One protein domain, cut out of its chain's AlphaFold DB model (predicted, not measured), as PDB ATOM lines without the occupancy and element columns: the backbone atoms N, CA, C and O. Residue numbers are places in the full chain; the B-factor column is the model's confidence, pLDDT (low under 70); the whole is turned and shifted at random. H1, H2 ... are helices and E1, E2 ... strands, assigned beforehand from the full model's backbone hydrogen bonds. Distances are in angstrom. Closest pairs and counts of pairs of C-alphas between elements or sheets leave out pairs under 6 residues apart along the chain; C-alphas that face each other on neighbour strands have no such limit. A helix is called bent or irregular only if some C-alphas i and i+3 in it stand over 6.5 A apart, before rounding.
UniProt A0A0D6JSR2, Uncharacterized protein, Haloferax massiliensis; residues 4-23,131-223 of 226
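This is residues 4 to 23 and 131 to 223 of the 226 residues of an uncharacterized protein of Haloferax massiliensis (UniProt A0A0D6JSR2). The long helix H5 is the hub of a compact helical body: H4 meets its beginning crosswise, H2 crosses its side, and H6 makes a corner at its end. H1 crosses H4, H3 is near H2, and the loop of residues 162 to 175 reaches out at one end. The printed part has 113 residues with six named helices and one named strand, in the order H1, H2, E1, H3, H4, H5, H6, mostly helix. The radius of gyration of the C-alphas is 13.5 A and the spans are 40 by 32 by 23 A.

Find C-alpha 194 at (20.155, 18.275, -20.403); from there H5 runs 21.3 A to residue 208. H4 spans residues 176 to 189, 20.2 A. H1, residues 7 to 16, begins at (15.950, 6.112, -22.025) and is 14.2 A long; H2 is residues 134 to 142, 11.9 A. Look for E1 at residues 146 to 148, H3 at 158 to 161 and H6 at 211 to 216.

H5 touches H2 about perpendicular, 83 degrees, C-alphas 136 and 201 closest at 4.8 A. With residues 194 to 197 alone it touches H4, 75 degrees, about perpendicular, closest C-alphas 184 and 194, 5.0 A. H5 and H6 touch only at the corner, C-alphas 207 and 213 closest at 4.8 A. H4, with residues 182 to 187 alone, touches H1 at a steep tilt of 61 degrees, C-alphas 11 and 186 closest at 5.8 A. H2 and H3 are close but not clearly touching, closest C-alphas 134 and 158, 5.8 A. E1 pairs with no named strand; residues 4 to 5 pair antiparallel with its 146 to 147. H5 is only just irregular, C-alphas 205 and 208 being 6.6 A apart, and H6 is irregular, 212 and 215 being 7.5 A apart. Every O i to N i+4 pair is within hydrogen-bond range in H1, H2 and H4, 6 of 11 in H5 and 0 of 2 in H6, where 2 of 3 O i to N i+3 pairs are; H3 is too short for an i+4 pair.

C-alphas 23 and 171 are the two farthest apart, 42.8 A. Residues 24 to 130 are not printed, and C-alphas 23 and 131 stand 21.7 A apart across the cut. The link H3 to H4 is long; pLDDT is under 70 at residues 20 to 23.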
ATOM      1  N   GLU A   4      23.902  -0.976 -20.588       91.81
ATOM      2  CA  GLU A   4      22.891  -0.341 -21.435       91.81
ATOM      3  C   GLU A   4      22.279   0.878 -20.727       91.81
ATOM      4  O   GLU A   4      22.359   1.009 -19.503       91.81
ATOM      5  N   ILE A   5      21.730   1.803 -21.520       94.75
ATOM      6  CA  ILE A   5      21.056   3.017 -21.045       94.75
ATOM      7  C   ILE A   5      19.563   2.850 -21.318       94.75
ATOM      8  O   ILE A   5      19.175   2.712 -22.478       94.75
ATOM      9  N   ASP A   6      18.748   2.907 -20.272       95.31
ATOM     10  CA  ASP A   6      17.292   2.894 -20.388       95.31
ATOM     11  C   ASP A   6      16.766   4.336 -20.514       95.31
ATOM     12  O   ASP A   6      16.683   5.082 -19.535       95.31
ATOM     13  N   GLU A   7      16.453   4.758 -21.743       96.56
ATOM     14  CA  GLU A   7      15.950   6.112 -22.025       96.56
ATOM     15  C   GLU A   7      14.518   6.350 -21.525       96.56
ATOM     16  O   GLU A   7      14.187   7.487 -21.183       96.56
ATOM     17  N   GLU A   8      13.683   5.311 -21.421       96.25
ATOM     18  CA  GLU A   8      12.347   5.432 -20.822       96.25
ATOM     19  C   GLU A   8      12.485   5.727 -19.327       96.25
ATOM     20  O   GLU A   8      11.870   6.660 -18.801       96.25
ATOM     21  N   ARG A   9      13.387   5.001 -18.656       95.94
ATOM     22  CA  ARG A   9      13.682   5.220 -17.242       95.94
ATOM     23  C   ARG A   9      14.331   6.573 -16.983       95.94
ATOM     24  O   ARG A   9      13.954   7.241 -16.021       95.94
ATOM     25  N   LEU A  10      15.240   7.015 -17.856       97.44
ATOM     26  CA  LEU A  10      15.776   8.378 -17.816       97.44
ATOM     27  C   LEU A  10      14.668   9.429 -17.918       97.44
ATOM     28  O   LEU A  10      14.725  10.429 -17.206       97.44
ATOM     29  N   GLY A  11      13.668   9.203 -18.775       97.38
ATOM     30  CA  GLY A  11      12.516  10.088 -18.919       97.38
ATOM     31  C   GLY A  11      11.691  10.194 -17.638       97.38
ATOM     32  O   GLY A  11      11.416  11.305 -17.190       97.38
ATOM     33  N   ALA A  12      11.364   9.060 -17.018       97.00
ATOM     34  CA  ALA A  12      10.633   9.031 -15.750       97.00
ATOM     35  C   ALA A  12      11.424   9.692 -14.607       97.00
ATOM     36  O   ALA A  12      10.864  10.421 -13.791       97.00
ATOM     37  N   VAL A  13      12.744   9.470 -14.563       97.00
ATOM     38  CA  VAL A  13      13.626  10.148 -13.607       97.00
ATOM     39  C   VAL A  13      13.591  11.655 -13.820       97.00
ATOM     40  O   VAL A  13      13.407  12.384 -12.852       97.00
ATOM     41  N   LEU A  14      13.745  12.128 -15.057       96.12
ATOM     42  CA  LEU A  14      13.760  13.557 -15.362       96.12
ATOM     43  C   LEU A  14      12.451  14.252 -14.975       96.12
ATOM     44  O   LEU A  14      12.499  15.335 -14.399       96.12
ATOM     45  N   GLU A  15      11.314  13.606 -15.229       95.06
ATOM     46  CA  GLU A  15       9.989  14.103 -14.846       95.06
ATOM     47  C   GLU A  15       9.838  14.233 -13.321       95.06
ATOM     48  O   GLU A  15       9.239  15.189 -12.829       95.06
ATOM     49  N   ALA A  16      10.422  13.302 -12.564       94.31
ATOM     50  CA  ALA A  16      10.394  13.328 -11.107       94.31
ATOM     51  C   ALA A  16      11.369  14.351 -10.493       94.31
ATOM     52  O   ALA A  16      11.170  14.781  -9.353       94.31
ATOM     53  N   LEU A  17      12.433  14.744 -11.205       93.50
ATOM     54  CA  LEU A  17      13.473  15.607 -10.645       93.50
ATOM     55  C   LEU A  17      12.928  16.998 -10.268       93.50
ATOM     56  O   LEU A  17      12.216  17.637 -11.042       93.50
ATOM     57  N   PRO A  18      13.324  17.541  -9.103       87.06
ATOM     58  CA  PRO A  18      12.798  18.794  -8.573       87.06
ATOM     59  C   PRO A  18      13.487  20.021  -9.196       87.06
ATOM     60  O   PRO A  18      13.991  20.889  -8.481       87.06
ATOM     61  N   THR A  19      13.498  20.109 -10.524       75.00
ATOM     62  CA  THR A  19      14.200  21.137 -11.317       75.00
ATOM     63  C   THR A  19      13.708  22.566 -11.053       75.00
ATOM     64  O   THR A  19      14.451  23.513 -11.274       75.00
ATOM     65  N   ALA A  20      12.506  22.734 -10.488       65.62
ATOM     66  CA  ALA A  20      11.935  24.032 -10.105       65.62
ATOM     67  C   ALA A  20      11.697  24.209  -8.588       65.62
ATOM     68  O   ALA A  20      11.145  25.226  -8.167       65.62
ATOM     69  N   ALA A  21      12.080  23.247  -7.737       59.84
ATOM     70  CA  ALA A  21      11.614  23.213  -6.341       59.84
ATOM     71  C   ALA A  21      12.209  24.294  -5.416       59.84
ATOM     72  O   ALA A  21      11.660  24.540  -4.342       59.84
ATOM     73  N   HIS A  22      13.313  24.937  -5.809       55.44
ATOM     74  CA  HIS A  22      13.963  26.012  -5.051       55.44
ATOM     75  C   HIS A  22      14.201  27.203  -5.968       55.44
ATOM     76  O   HIS A  22      14.928  27.060  -6.945       55.44
ATOM     77  N   ASP A  23      13.562  28.340  -5.682       58.06
ATOM     78  CA  ASP A  23      13.714  29.614  -6.407       58.06
ATOM     79  C   ASP A  23      13.604  29.505  -7.947       58.06
ATOM     80  O   ASP A  23      14.121  30.347  -8.675       58.06
ATOM     81  N   PRO A 131      27.788  16.902 -15.107       90.31
ATOM     82  CA  PRO A 131      28.974  16.366 -14.445       90.31
ATOM     83  C   PRO A 131      28.749  14.920 -13.956       90.31
ATOM     84  O   PRO A 131      28.102  14.680 -12.942       90.31
ATOM     85  N   LEU A 132      29.316  13.930 -14.658       90.06
ATOM     86  CA  LEU A 132      29.148  12.496 -14.353       90.06
ATOM     87  C   LEU A 132      30.007  12.043 -13.159       90.06
ATOM     88  O   LEU A 132      30.944  11.250 -13.297       90.06
ATOM     89  N   ASP A 133      29.728  12.584 -11.976       88.12
ATOM     90  CA  ASP A 133      30.393  12.184 -10.741       88.12
ATOM     91  C   ASP A 133      29.759  10.939 -10.095       88.12
ATOM     92  O   ASP A 133      28.819  10.335 -10.616       88.12
ATOM     93  N   GLN A 134      30.327  10.499  -8.968       91.00
ATOM     94  CA  GLN A 134      29.879   9.281  -8.293       91.00
ATOM     95  C   GLN A 134      28.421   9.329  -7.832       91.00
ATOM     96  O   GLN A 134      27.794   8.281  -7.773       91.00
ATOM     97  N   HIS A 135      27.893  10.504  -7.485       93.94
ATOM     98  CA  HIS A 135      26.532  10.638  -6.984       93.94
ATOM     99  C   HIS A 135      25.540  10.565  -8.134       93.94
ATOM    100  O   HIS A 135      24.591   9.797  -8.041       93.94
ATOM    101  N   VAL A 136      25.816  11.262  -9.241       95.12
ATOM    102  CA  VAL A 136      24.994  11.162 -10.455       95.12
ATOM    103  C   VAL A 136      24.967   9.718 -10.957       95.12
ATOM    104  O   VAL A 136      23.896   9.145 -11.124       95.12
ATOM    105  N   VAL A 137      26.131   9.078 -11.119       95.19
ATOM    106  CA  VAL A 137      26.198   7.694 -11.623       95.19
ATOM    107  C   VAL A 137      25.540   6.697 -10.668       95.19
ATOM    108  O   VAL A 137      24.837   5.796 -11.121       95.19
ATOM    109  N   ALA A 138      25.723   6.848  -9.355       94.81
ATOM    110  CA  ALA A 138      25.057   5.982  -8.390       94.81
ATOM    111  C   ALA A 138      23.531   6.159  -8.409       94.81
ATOM    112  O   ALA A 138      22.820   5.162  -8.337       94.81
ATOM    113  N   ALA A 139      23.027   7.387  -8.570       96.06
ATOM    114  CA  ALA A 139      21.596   7.646  -8.711       96.06
ATOM    115  C   ALA A 139      21.012   6.968  -9.958       96.06
ATOM    116  O   ALA A 139      19.960   6.338  -9.882       96.06
ATOM    117  N   LEU A 140      21.719   7.042 -11.091       96.56
ATOM    118  CA  LEU A 140      21.303   6.387 -12.335       96.56
ATOM    119  C   LEU A 140      21.226   4.866 -12.182       96.56
ATOM    120  O   LEU A 140      20.284   4.245 -12.657       96.56
ATOM    121  N   VAL A 141      22.200   4.262 -11.498       95.19
ATOM    122  CA  VAL A 141      22.187   2.822 -11.205       95.19
ATOM    123  C   VAL A 141      21.047   2.464 -10.248       95.19
ATOM    124  O   VAL A 141      20.380   1.458 -10.434       95.19
ATOM    125  N   GLU A 142      20.805   3.272  -9.215       93.75
ATOM    126  CA  GLU A 142      19.739   3.018  -8.236       93.75
ATOM    127  C   GLU A 142      18.325   3.165  -8.785       93.75
ATOM    128  O   GLU A 142      17.402   2.527  -8.279       93.75
ATOM    129  N   THR A 143      18.169   4.006  -9.798       94.56
ATOM    130  CA  THR A 143      16.902   4.216 -10.495       94.56
ATOM    131  C   THR A 143      16.725   3.272 -11.679       94.56
ATOM    132  O   THR A 143      15.715   3.378 -12.356       94.56
ATOM    133  N   GLY A 144      17.667   2.365 -11.959       93.75
ATOM    134  CA  GLY A 144      17.576   1.439 -13.094       93.75
ATOM    135  C   GLY A 144      17.810   2.088 -14.465       93.75
ATOM    136  O   GLY A 144      17.529   1.480 -15.487       93.75
ATOM    137  N   CYS A 145      18.337   3.315 -14.525       95.50
ATOM    138  CA  CYS A 145      18.668   3.973 -15.797       95.50
ATOM    139  C   CYS A 145      19.888   3.347 -16.488       95.50
ATOM    140  O   CYS A 145      20.082   3.521 -17.691       95.50
ATOM    141  N   LEU A 146      20.756   2.686 -15.713       93.75
ATOM    142  CA  LEU A 146      21.917   1.950 -16.207       93.75
ATOM    143  C   LEU A 146      21.793   0.491 -15.781       93.75
ATOM    144  O   LEU A 146      21.790   0.210 -14.581       93.75
ATOM    145  N   LEU A 147      21.760  -0.416 -16.753       88.69
ATOM    146  CA  LEU A 147      21.562  -1.851 -16.536       88.69
ATOM    147  C   LEU A 147      22.697  -2.665 -17.170       88.69
ATOM    148  O   LEU A 147      23.288  -2.231 -18.154       88.69
ATOM    149  N   ASP A 148      23.023  -3.832 -16.612       85.38
ATOM    150  CA  ASP A 148      23.863  -4.864 -17.241       85.38
ATOM    151  C   ASP A 148      22.957  -6.032 -17.663       85.38
ATOM    152  O   ASP A 148      22.662  -6.941 -16.879       85.38
ATOM    153  N   GLY A 149      22.432  -5.963 -18.891       83.69
ATOM    154  CA  GLY A 149      21.266  -6.757 -19.286       83.69
ATOM    155  C   GLY A 149      20.009  -6.289 -18.543       83.69
ATOM    156  O   GLY A 149      19.688  -5.112 -18.574       83.69
ATOM    157  N   GLU A 150      19.317  -7.194 -17.851       80.50
ATOM    158  CA  GLU A 150      18.106  -6.880 -17.060       80.50
ATOM    159  C   GLU A 150      18.407  -6.668 -15.564       80.50
ATOM    160  O   GLU A 150      17.507  -6.699 -14.727       80.50
ATOM    161  N   VAL A 151      19.686  -6.531 -15.196       85.50
ATOM    162  CA  VAL A 151      20.117  -6.502 -13.794       85.50
ATOM    163  C   VAL A 151      20.871  -5.220 -13.488       85.50
ATOM    164  O   VAL A 151      21.673  -4.724 -14.282       85.50
ATOM    165  N   ARG A 152      20.667  -4.720 -12.274       85.94
ATOM    166  CA  ARG A 152      21.419  -3.605 -11.718       85.94
ATOM    167  C   ARG A 152      22.929  -3.879 -11.665       85.94
ATOM    168  O   ARG A 152      23.352  -4.890 -11.098       85.94
ATOM    169  N   PRO A 153      23.777  -2.948 -12.131       86.56
ATOM    170  CA  PRO A 153      25.220  -3.058 -11.976       86.56
ATOM    171  C   PRO A 153      25.658  -3.014 -10.504       86.56
ATOM    172  O   PRO A 153      25.264  -2.131  -9.741       86.56
ATOM    173  N   GLU A 154      26.578  -3.901 -10.116       85.62
ATOM    174  CA  GLU A 154      27.178  -3.900  -8.766       85.62
ATOM    175  C   GLU A 154      28.088  -2.685  -8.510       85.62
ATOM    176  O   GLU A 154      28.385  -2.323  -7.369       85.62
ATOM    177  N   LYS A 155      28.592  -2.060  -9.579       82.31
ATOM    178  CA  LYS A 155      29.538  -0.941  -9.509       82.31
ATOM    179  C   LYS A 155      28.775   0.358  -9.721       82.31
ATOM    180  O   LYS A 155      27.997   0.453 -10.651       82.31
ATOM    181  N   THR A 156      29.076   1.381  -8.928       83.19
ATOM    182  CA  THR A 156      28.472   2.726  -9.052       83.19
ATOM    183  C   THR A 156      29.507   3.828  -9.289       83.19
ATOM    184  O   THR A 156      29.178   5.000  -9.452       83.19
ATOM    185  N   LYS A 157      30.796   3.468  -9.323       86.81
ATOM    186  CA  LYS A 157      31.875   4.420  -9.598       86.81
ATOM    187  C   LYS A 157      31.889   4.775 -11.092       86.81
ATOM    188  O   LYS A 157      31.947   3.850 -11.906       86.81
ATOM    189  N   PRO A 158      31.973   6.066 -11.471       83.94
ATOM    190  CA  PRO A 158      31.982   6.479 -12.873       83.94
ATOM    191  C   PRO A 158      33.079   5.788 -13.682       83.94
ATOM    192  O   PRO A 158      32.797   5.214 -14.721       83.94
ATOM    193  N   SER A 159      34.313   5.720 -13.173       85.94
ATOM    194  CA  SER A 159      35.434   5.061 -13.867       85.94
ATOM    195  C   SER A 159      35.274   3.546 -14.048       85.94
ATOM    196  O   SER A 159      36.018   2.936 -14.817       85.94
ATOM    197  N   ALA A 160      34.342   2.926 -13.321       87.12
ATOM    198  CA  ALA A 160      34.067   1.502 -13.407       87.12
ATOM    199  C   ALA A 160      32.977   1.170 -14.436       87.12
ATOM    200  O   ALA A 160      33.053   0.096 -15.031       87.12
ATOM    201  N   LEU A 161      32.011   2.073 -14.642       89.31
ATOM    202  CA  LEU A 161      30.879   1.894 -15.562       89.31
ATOM    203  C   LEU A 161      31.037   2.654 -16.874       89.31
ATOM    204  O   LEU A 161      30.545   2.213 -17.905       89.31
ATOM    205  N   LEU A 162      31.703   3.803 -16.829       89.12
ATOM    206  CA  LEU A 162      31.811   4.726 -17.939       89.12
ATOM    207  C   LEU A 162      33.222   4.710 -18.505       89.12
ATOM    208  O   LEU A 162      34.235   4.737 -17.798       89.12
ATOM    209  N   ASN A 163      33.275   4.706 -19.821       87.38
ATOM    210  CA  ASN A 163      34.447   5.049 -20.568       87.38
ATOM    211  C   ASN A 163      34.526   6.572 -20.707       87.38
ATOM    212  O   ASN A 163      33.751   7.187 -21.439       87.38
ATOM    213  N   LEU A 164      35.477   7.156 -19.981       80.44
ATOM    214  CA  LEU A 164      35.766   8.588 -20.009       80.44
ATOM    215  C   LEU A 164      36.787   8.961 -21.097       80.44
ATOM    216  O   LEU A 164      36.991  10.145 -21.337       80.44
ATOM    217  N   ASN A 165      37.437   7.972 -21.728       79.25
ATOM    218  CA  ASN A 165      38.346   8.196 -22.846       79.25
ATOM    219  C   ASN A 165      37.605   7.923 -24.167       79.25
ATOM    220  O   ASN A 165      37.414   6.745 -24.498       79.25
ATOM    221  N   PRO A 166      37.222   8.967 -24.928       70.88
ATOM    222  CA  PRO A 166      36.449   8.810 -26.159       70.88
ATOM    223  C   PRO A 166      37.178   7.979 -27.227       70.88
ATOM    224  O   PRO A 166      36.518   7.313 -28.018       70.88
ATOM    225  N   GLU A 167      38.513   7.932 -27.192       76.00
ATOM    226  CA  GLU A 167      39.346   7.178 -28.143       76.00
ATOM    227  C   GLU A 167      39.448   5.681 -27.816       76.00
ATOM    228  O   GLU A 167      40.000   4.892 -28.584       76.00
ATOM    229  N   SER A 168      38.949   5.259 -26.653       76.25
ATOM    230  CA  SER A 168      38.936   3.849 -26.266       76.25
ATOM    231  C   SER A 168      37.546   3.245 -26.450       76.25
ATOM    232  O   SER A 168      36.544   3.936 -26.311       76.25
ATOM    233  N   ASN A 169      37.458   1.947 -26.750       73.38
ATOM    234  CA  ASN A 169      36.174   1.247 -26.874       73.38
ATOM    235  C   ASN A 169      36.145  -0.028 -26.009       73.38
ATOM    236  O   ASN A 169      36.229  -1.151 -26.523       73.38
ATOM    237  N   PRO A 170      36.132   0.118 -24.672       78.06
ATOM    238  CA  PRO A 170      36.068  -1.019 -23.763       78.06
ATOM    239  C   PRO A 170      34.709  -1.724 -23.863       78.06
ATOM    240  O   PRO A 170      33.665  -1.117 -23.666       78.06
ATOM    241  N   ARG A 171      34.725  -3.048 -24.057       78.44
ATOM    242  CA  ARG A 171      33.508  -3.876 -24.200       78.44
ATOM    243  C   ARG A 171      32.579  -3.895 -22.977       78.44
ATOM    244  O   ARG A 171      31.467  -4.391 -23.083       78.44
ATOM    245  N   THR A 172      33.050  -3.440 -21.818       82.38
ATOM    246  CA  THR A 172      32.359  -3.567 -20.524       82.38
ATOM    247  C   THR A 172      31.952  -2.230 -19.911       82.38
ATOM    248  O   THR A 172      31.525  -2.206 -18.760       82.38
ATOM    249  N   ARG A 173      32.131  -1.112 -20.625       87.81
ATOM    250  CA  ARG A 173      31.791   0.227 -20.126       87.81
ATOM    251  C   ARG A 173      30.970   0.992 -21.153       87.81
ATOM    252  O   ARG A 173      31.230   0.889 -22.346       87.81
ATOM    253  N   LEU A 174      30.042   1.808 -20.671       89.44
ATOM    254  CA  LEU A 174      29.270   2.732 -21.495       89.44
ATOM    255  C   LEU A 174      30.115   3.930 -21.893       89.44
ATOM    256  O   LEU A 174      30.874   4.459 -21.086       89.44
ATOM    257  N   SER A 175      29.951   4.414 -23.118       90.12
ATOM    258  CA  SER A 175      30.546   5.695 -23.485       90.12
ATOM    259  C   SER A 175      29.902   6.829 -22.682       90.12
ATOM    260  O   SER A 175      28.679   6.986 -22.695       90.12
ATOM    261  N   ALA A 176      30.719   7.668 -22.034       89.94
ATOM    262  CA  ALA A 176      30.223   8.878 -21.384       89.94
ATOM    263  C   ALA A 176      29.524   9.815 -22.385       89.94
ATOM    264  O   ALA A 176      28.507  10.413 -22.047       89.94
ATOM    265  N   SER A 177      30.013   9.895 -23.629       90.50
ATOM    266  CA  SER A 177      29.368  10.700 -24.673       90.50
ATOM    267  C   SER A 177      28.017  10.123 -25.101       90.50
ATOM    268  O   SER A 177      27.092  10.888 -25.361       90.50
ATOM    269  N   ALA A 178      27.863   8.795 -25.103       92.31
ATOM    270  CA  ALA A 178      26.575   8.161 -25.386       92.31
ATOM    271  C   ALA A 178      25.543   8.481 -24.294       92.31
ATOM    272  O   ALA A 178      24.408   8.816 -24.621       92.31
ATOM    273  N   LEU A 179      25.952   8.469 -23.018       95.00
ATOM    274  CA  LEU A 179      25.084   8.869 -21.906       95.00
ATOM    275  C   LEU A 179      24.683  10.350 -21.990       95.00
ATOM    276  O   LEU A 179      23.509  10.676 -21.854       95.00
ATOM    277  N   GLN A 180      25.622  11.248 -22.301       95.00
ATOM    278  CA  GLN A 180      25.306  12.668 -22.515       95.00
ATOM    279  C   GLN A 180      24.363  12.899 -23.705       95.00
ATOM    280  O   GLN A 180      23.559  13.833 -23.682       95.00
ATOM    281  N   ALA A 181      24.467  12.080 -24.755       95.69
ATOM    282  CA  ALA A 181      23.566  12.133 -25.900       95.69
ATOM    283  C   ALA A 181      22.164  11.612 -25.547       95.69
ATOM    284  O   ALA A 181      21.181  12.200 -25.992       95.69
ATOM    285  N   ALA A 182      22.068  10.556 -24.732       97.38
ATOM    286  CA  ALA A 182      20.799  10.051 -24.212       97.38
ATOM    287  C   ALA A 182      20.105  11.097 -23.328       97.38
ATOM    288  O   ALA A 182      18.956  11.442 -23.585       97.38
ATOM    289  N   PHE A 183      20.826  11.703 -22.377       97.56
ATOM    290  CA  PHE A 183      20.276  12.802 -21.579       97.56
ATOM    291  C   PHE A 183      19.764  13.955 -22.446       97.56
ATOM    292  O   PHE A 183      18.697  14.490 -22.168       97.56
ATOM    293  N   LYS A 184      20.505  14.329 -23.500       97.19
ATOM    294  CA  LYS A 184      20.083  15.388 -24.425       97.19
ATOM    295  C   LYS A 184      18.765  15.036 -25.116       97.19
ATOM    296  O   LYS A 184      17.838  15.830 -25.046       97.19
ATOM    297  N   ARG A 185      18.663  13.847 -25.722       97.69
ATOM    298  CA  ARG A 185      17.436  13.401 -26.406       97.69
ATOM    299  C   ARG A 185      16.226  13.391 -25.476       97.69
ATOM    300  O   ARG A 185      15.171  13.892 -25.848       97.69
ATOM    301  N   VAL A 186      16.389  12.833 -24.275       97.94
ATOM    302  CA  VAL A 186      15.312  12.739 -23.281       97.94
ATOM    303  C   VAL A 186      14.879  14.127 -22.807       97.94
ATOM    304  O   VAL A 186      13.685  14.413 -22.770       97.94
ATOM    305  N   ALA A 187      15.832  15.010 -22.503       95.81
ATOM    306  CA  ALA A 187      15.535  16.373 -22.076       95.81
ATOM    307  C   ALA A 187      14.828  17.184 -23.174       95.81
ATOM    308  O   ALA A 187      13.796  17.801 -22.911       95.81
ATOM    309  N   GLU A 188      15.307  17.107 -24.420       95.62
ATOM    310  CA  GLU A 188      14.674  17.764 -25.570       95.62
ATOM    311  C   GLU A 188      13.237  17.271 -25.790       95.62
ATOM    312  O   GLU A 188      12.340  18.080 -26.031       95.62
ATOM    313  N   ALA A 189      12.989  15.963 -25.653       96.81
ATOM    314  CA  ALA A 189      11.649  15.387 -25.776       96.81
ATOM    315  C   ALA A 189      10.670  15.890 -24.696       96.81
ATOM    316  O   ALA A 189       9.463  15.921 -24.937       96.81
ATOM    317  N   GLN A 190      11.180  16.308 -23.535       95.06
ATOM    318  CA  GLN A 190      10.397  16.867 -22.429       95.06
ATOM    319  C   GLN A 190      10.440  18.403 -22.366       95.06
ATOM    320  O   GLN A 190       9.905  18.996 -21.432       95.06
ATOM    321  N   GLY A 191      11.054  19.066 -23.354       92.44
ATOM    322  CA  GLY A 191      11.140  20.528 -23.400       92.44
ATOM    323  C   GLY A 191      11.994  21.135 -22.284       92.44
ATOM    324  O   GLY A 191      11.716  22.249 -21.846       92.44
ATOM    325  N   THR A 192      13.011  20.410 -21.814       92.25
ATOM    326  CA  THR A 192      13.948  20.865 -20.780       92.25
ATOM    327  C   THR A 192      15.397  20.738 -21.251       92.25
ATOM    328  O   THR A 192      15.692  20.202 -22.320       92.25
ATOM    329  N   GLU A 193      16.325  21.259 -20.458       92.94
ATOM    330  CA  GLU A 193      17.749  21.231 -20.758       92.94
ATOM    331  C   GLU A 193      18.413  20.001 -20.152       92.94
ATOM    332  O   GLU A 193      18.103  19.572 -19.039       92.94
ATOM    333  N   ARG A 194      19.407  19.453 -20.857       94.94
ATOM    334  CA  ARG A 194      20.155  18.275 -20.403       94.94
ATOM    335  C   ARG A 194      20.717  18.433 -18.985       94.94
ATOM    336  O   ARG A 194      20.799  17.449 -18.251       94.94
ATOM    337  N   ILE A 195      21.135  19.641 -18.608       94.31
ATOM    338  CA  ILE A 195      21.763  19.904 -17.309       94.31
ATOM    339  C   ILE A 195      20.822  19.657 -16.120       94.31
ATOM    340  O   ILE A 195      21.306  19.444 -15.011       94.31
ATOM    341  N   ALA A 196      19.506  19.572 -16.340       94.12
ATOM    342  CA  ALA A 196      18.519  19.215 -15.321       94.12
ATOM    343  C   ALA A 196      18.836  17.890 -14.598       94.12
ATOM    344  O   ALA A 196      18.596  17.762 -13.398       94.12
ATOM    345  N   PHE A 197      19.454  16.924 -15.289       95.75
ATOM    346  CA  PHE A 197      19.902  15.666 -14.679       95.75
ATOM    347  C   PHE A 197      20.981  15.848 -13.597       95.75
ATOM    348  O   PHE A 197      21.227  14.916 -12.834       95.75
ATOM    349  N   ASP A 198      21.616  17.018 -13.475       94.25
ATOM    350  CA  ASP A 198      22.555  17.308 -12.382       94.25
ATOM    351  C   ASP A 198      21.852  17.332 -11.004       94.25
ATOM    352  O   ASP A 198      22.492  17.115  -9.974       94.25
ATOM    353  N   GLU A 199      20.517  17.458 -10.954       94.94
ATOM    354  CA  GLU A 199      19.743  17.264  -9.715       94.94
ATOM    355  C   GLU A 199      19.862  15.842  -9.141       94.94
ATOM    356  O   GLU A 199      19.729  15.660  -7.926       94.94
ATOM    357  N   LEU A 200      20.228  14.840  -9.953       95.62
ATOM    358  CA  LEU A 200      20.559  13.495  -9.465       95.62
ATOM    359  C   LEU A 200      21.681  13.511  -8.422       95.62
ATOM    360  O   LEU A 200      21.716  12.664  -7.526       95.62
ATOM    361  N   TRP A 201      22.589  14.488  -8.502       94.81
ATOM    362  CA  TRP A 201      23.606  14.680  -7.480       94.81
ATOM    363  C   TRP A 201      22.975  14.981  -6.116       94.81
ATOM    364  O   TRP A 201      23.356  14.365  -5.117       94.81
ATOM    365  N   SER A 202      21.995  15.892  -6.075       93.12
ATOM    366  CA  SER A 202      21.263  16.262  -4.858       93.12
ATOM    367  C   SER A 202      20.403  15.106  -4.360       93.12
ATOM    368  O   SER A 202      20.437  14.805  -3.164       93.12
ATOM    369  N   GLU A 203      19.684  14.425  -5.263       94.69
ATOM    370  CA  GLU A 203      18.891  13.236  -4.926       94.69
ATOM    371  C   GLU A 203      19.750  12.199  -4.222       94.69
ATOM    372  O   GLU A 203      19.452  11.768  -3.105       94.69
ATOM    373  N   HIS A 204      20.870  11.830  -4.835       95.31
ATOM    374  CA  HIS A 204      21.685  10.786  -4.262       95.31
ATOM    375  C   HIS A 204      22.371  11.231  -2.979       95.31
ATOM    376  O   HIS A 204      22.347  10.501  -1.989       95.31
ATOM    377  N   LYS A 205      23.003  12.406  -2.975       93.00
ATOM    378  CA  LYS A 205      23.802  12.862  -1.836       93.00
ATOM    379  C   LYS A 205      22.971  13.066  -0.569       93.00
ATOM    380  O   LYS A 205      23.463  12.771   0.519       93.00
ATOM    381  N   PHE A 206      21.756  13.594  -0.695       92.06
ATOM    382  CA  PHE A 206      20.937  13.945   0.466       92.06
ATOM    383  C   PHE A 206      19.888  12.890   0.819       92.06
ATOM    384  O   PHE A 206      19.485  12.826   1.978       92.06
ATOM    385  N   PHE A 207      19.474  12.053  -0.138       94.69
ATOM    386  CA  PHE A 207      18.391  11.091   0.067       94.69
ATOM    387  C   PHE A 207      18.843   9.662  -0.196       94.69
ATOM    388  O   PHE A 207      18.821   8.844   0.717       94.69
ATOM    389  N   LEU A 208      19.300   9.338  -1.408       93.75
ATOM    390  CA  LEU A 208      19.493   7.929  -1.771       93.75
ATOM    391  C   LEU A 208      20.630   7.248  -1.000       93.75
ATOM    392  O   LEU A 208      20.483   6.097  -0.577       93.75
ATOM    393  N   SER A 209      21.726   7.967  -0.735       92.56
ATOM    394  CA  SER A 209      22.854   7.431   0.036       92.56
ATOM    395  C   SER A 209      22.587   7.285   1.534       92.56
ATOM    396  O   SER A 209      23.437   6.752   2.245       92.56
ATOM    397  N   ILE A 210      21.438   7.759   2.030       93.06
ATOM    398  CA  ILE A 210      21.070   7.726   3.448       93.06
ATOM    399  C   ILE A 210      19.766   6.940   3.570       93.06
ATOM    400  O   ILE A 210      18.706   7.424   3.184       93.06
ATOM    401  N   SER A 211      19.835   5.708   4.080       90.06
ATOM    402  CA  SER A 211      18.704   4.764   4.027       90.06
ATOM    403  C   SER A 211      17.419   5.332   4.640       90.06
ATOM    404  O   SER A 211      16.344   5.138   4.083       90.06
ATOM    405  N   GLU A 212      17.541   6.093   5.723       93.62
ATOM    406  CA  GLU A 212      16.460   6.741   6.466       93.62
ATOM    407  C   GLU A 212      15.746   7.847   5.674       93.62
ATOM    408  O   GLU A 212      14.630   8.233   6.019       93.62
ATOM    409  N   PHE A 213      16.375   8.379   4.622       93.94
ATOM    410  CA  PHE A 213      15.822   9.456   3.802       93.94
ATOM    411  C   PHE A 213      15.438   9.018   2.388       93.94
ATOM    412  O   PHE A 213      14.933   9.848   1.633       93.94
ATOM    413  N   ARG A 214      15.602   7.737   2.028       93.19
ATOM    414  CA  ARG A 214      15.281   7.235   0.678       93.19
ATOM    415  C   ARG A 214      13.828   7.485   0.282       93.19
ATOM    416  O   ARG A 214      13.584   7.941  -0.826       93.19
ATOM    417  N   GLU A 215      12.885   7.277   1.200       93.12
ATOM    418  CA  GLU A 215      11.449   7.515   0.970       93.12
ATOM    419  C   GLU A 215      11.108   8.996   0.725       93.12
ATOM    420  O   GLU A 215      10.039   9.314   0.223       93.12
ATOM    421  N   ARG A 216      12.016   9.921   1.063       93.56
ATOM    422  CA  ARG A 216      11.848  11.367   0.838       93.56
ATOM    423  C   ARG A 216      12.453  11.840  -0.486       93.56
ATOM    424  O   ARG A 216      12.399  13.036  -0.775       93.56
ATOM    425  N   SER A 217      13.085  10.945  -1.246       94.00
ATOM    426  CA  SER A 217      13.603  11.259  -2.577       94.00
ATOM    427  C   SER A 217      12.454  11.467  -3.558       94.00
ATOM    428  O   SER A 217      11.438  10.772  -3.490       94.00
ATOM    429  N   SER A 218      12.641  12.395  -4.496       93.81
ATOM    430  CA  SER A 218      11.679  12.611  -5.580       93.81
ATOM    431  C   SER A 218      11.586  11.396  -6.510       93.81
ATOM    432  O   SER A 218      10.523  11.106  -7.043       93.81
ATOM    433  N   VAL A 219      12.670  10.622  -6.616       94.62
ATOM    434  CA  VAL A 219      12.756   9.406  -7.435       94.62
ATOM    435  C   VAL A 219      12.495   8.130  -6.628       94.62
ATOM    436  O   VAL A 219      12.861   7.041  -7.063       94.62
ATOM    437  N   SER A 220      11.894   8.232  -5.437       94.31
ATOM    438  CA  SER A 220      11.696   7.090  -4.528       94.31
ATOM    439  C   SER A 220      10.852   5.963  -5.136       94.31
ATOM    440  O   SER A 220      11.185   4.793  -4.956       94.31
ATOM    441  N   GLU A 221       9.827   6.301  -5.919       93.38
ATOM    442  CA  GLU A 221       8.978   5.338  -6.643       93.38
ATOM    443  C   GLU A 221       9.721   4.619  -7.782       93.38
ATOM    444  O   GLU A 221       9.303   3.555  -8.238       93.38
ATOM    445  N   LEU A 222      10.847   5.181  -8.227       93.62
ATOM    446  CA  LEU A 222      11.695   4.640  -9.290       93.62
ATOM    447  C   LEU A 222      12.866   3.820  -8.740       93.62
ATOM    448  O   LEU A 222      13.714   3.357  -9.506       93.62
ATOM    449  N   LEU A 223      12.956   3.636  -7.426       90.12
ATOM    450  CA  LEU A 223      14.000   2.803  -6.852       90.12
ATOM    451  C   LEU A 223      13.657   1.338  -7.086       90.12
ATOM    452  O   LEU A 223      12.561   0.881  -6.766       90.12
TER     453      LEU A 223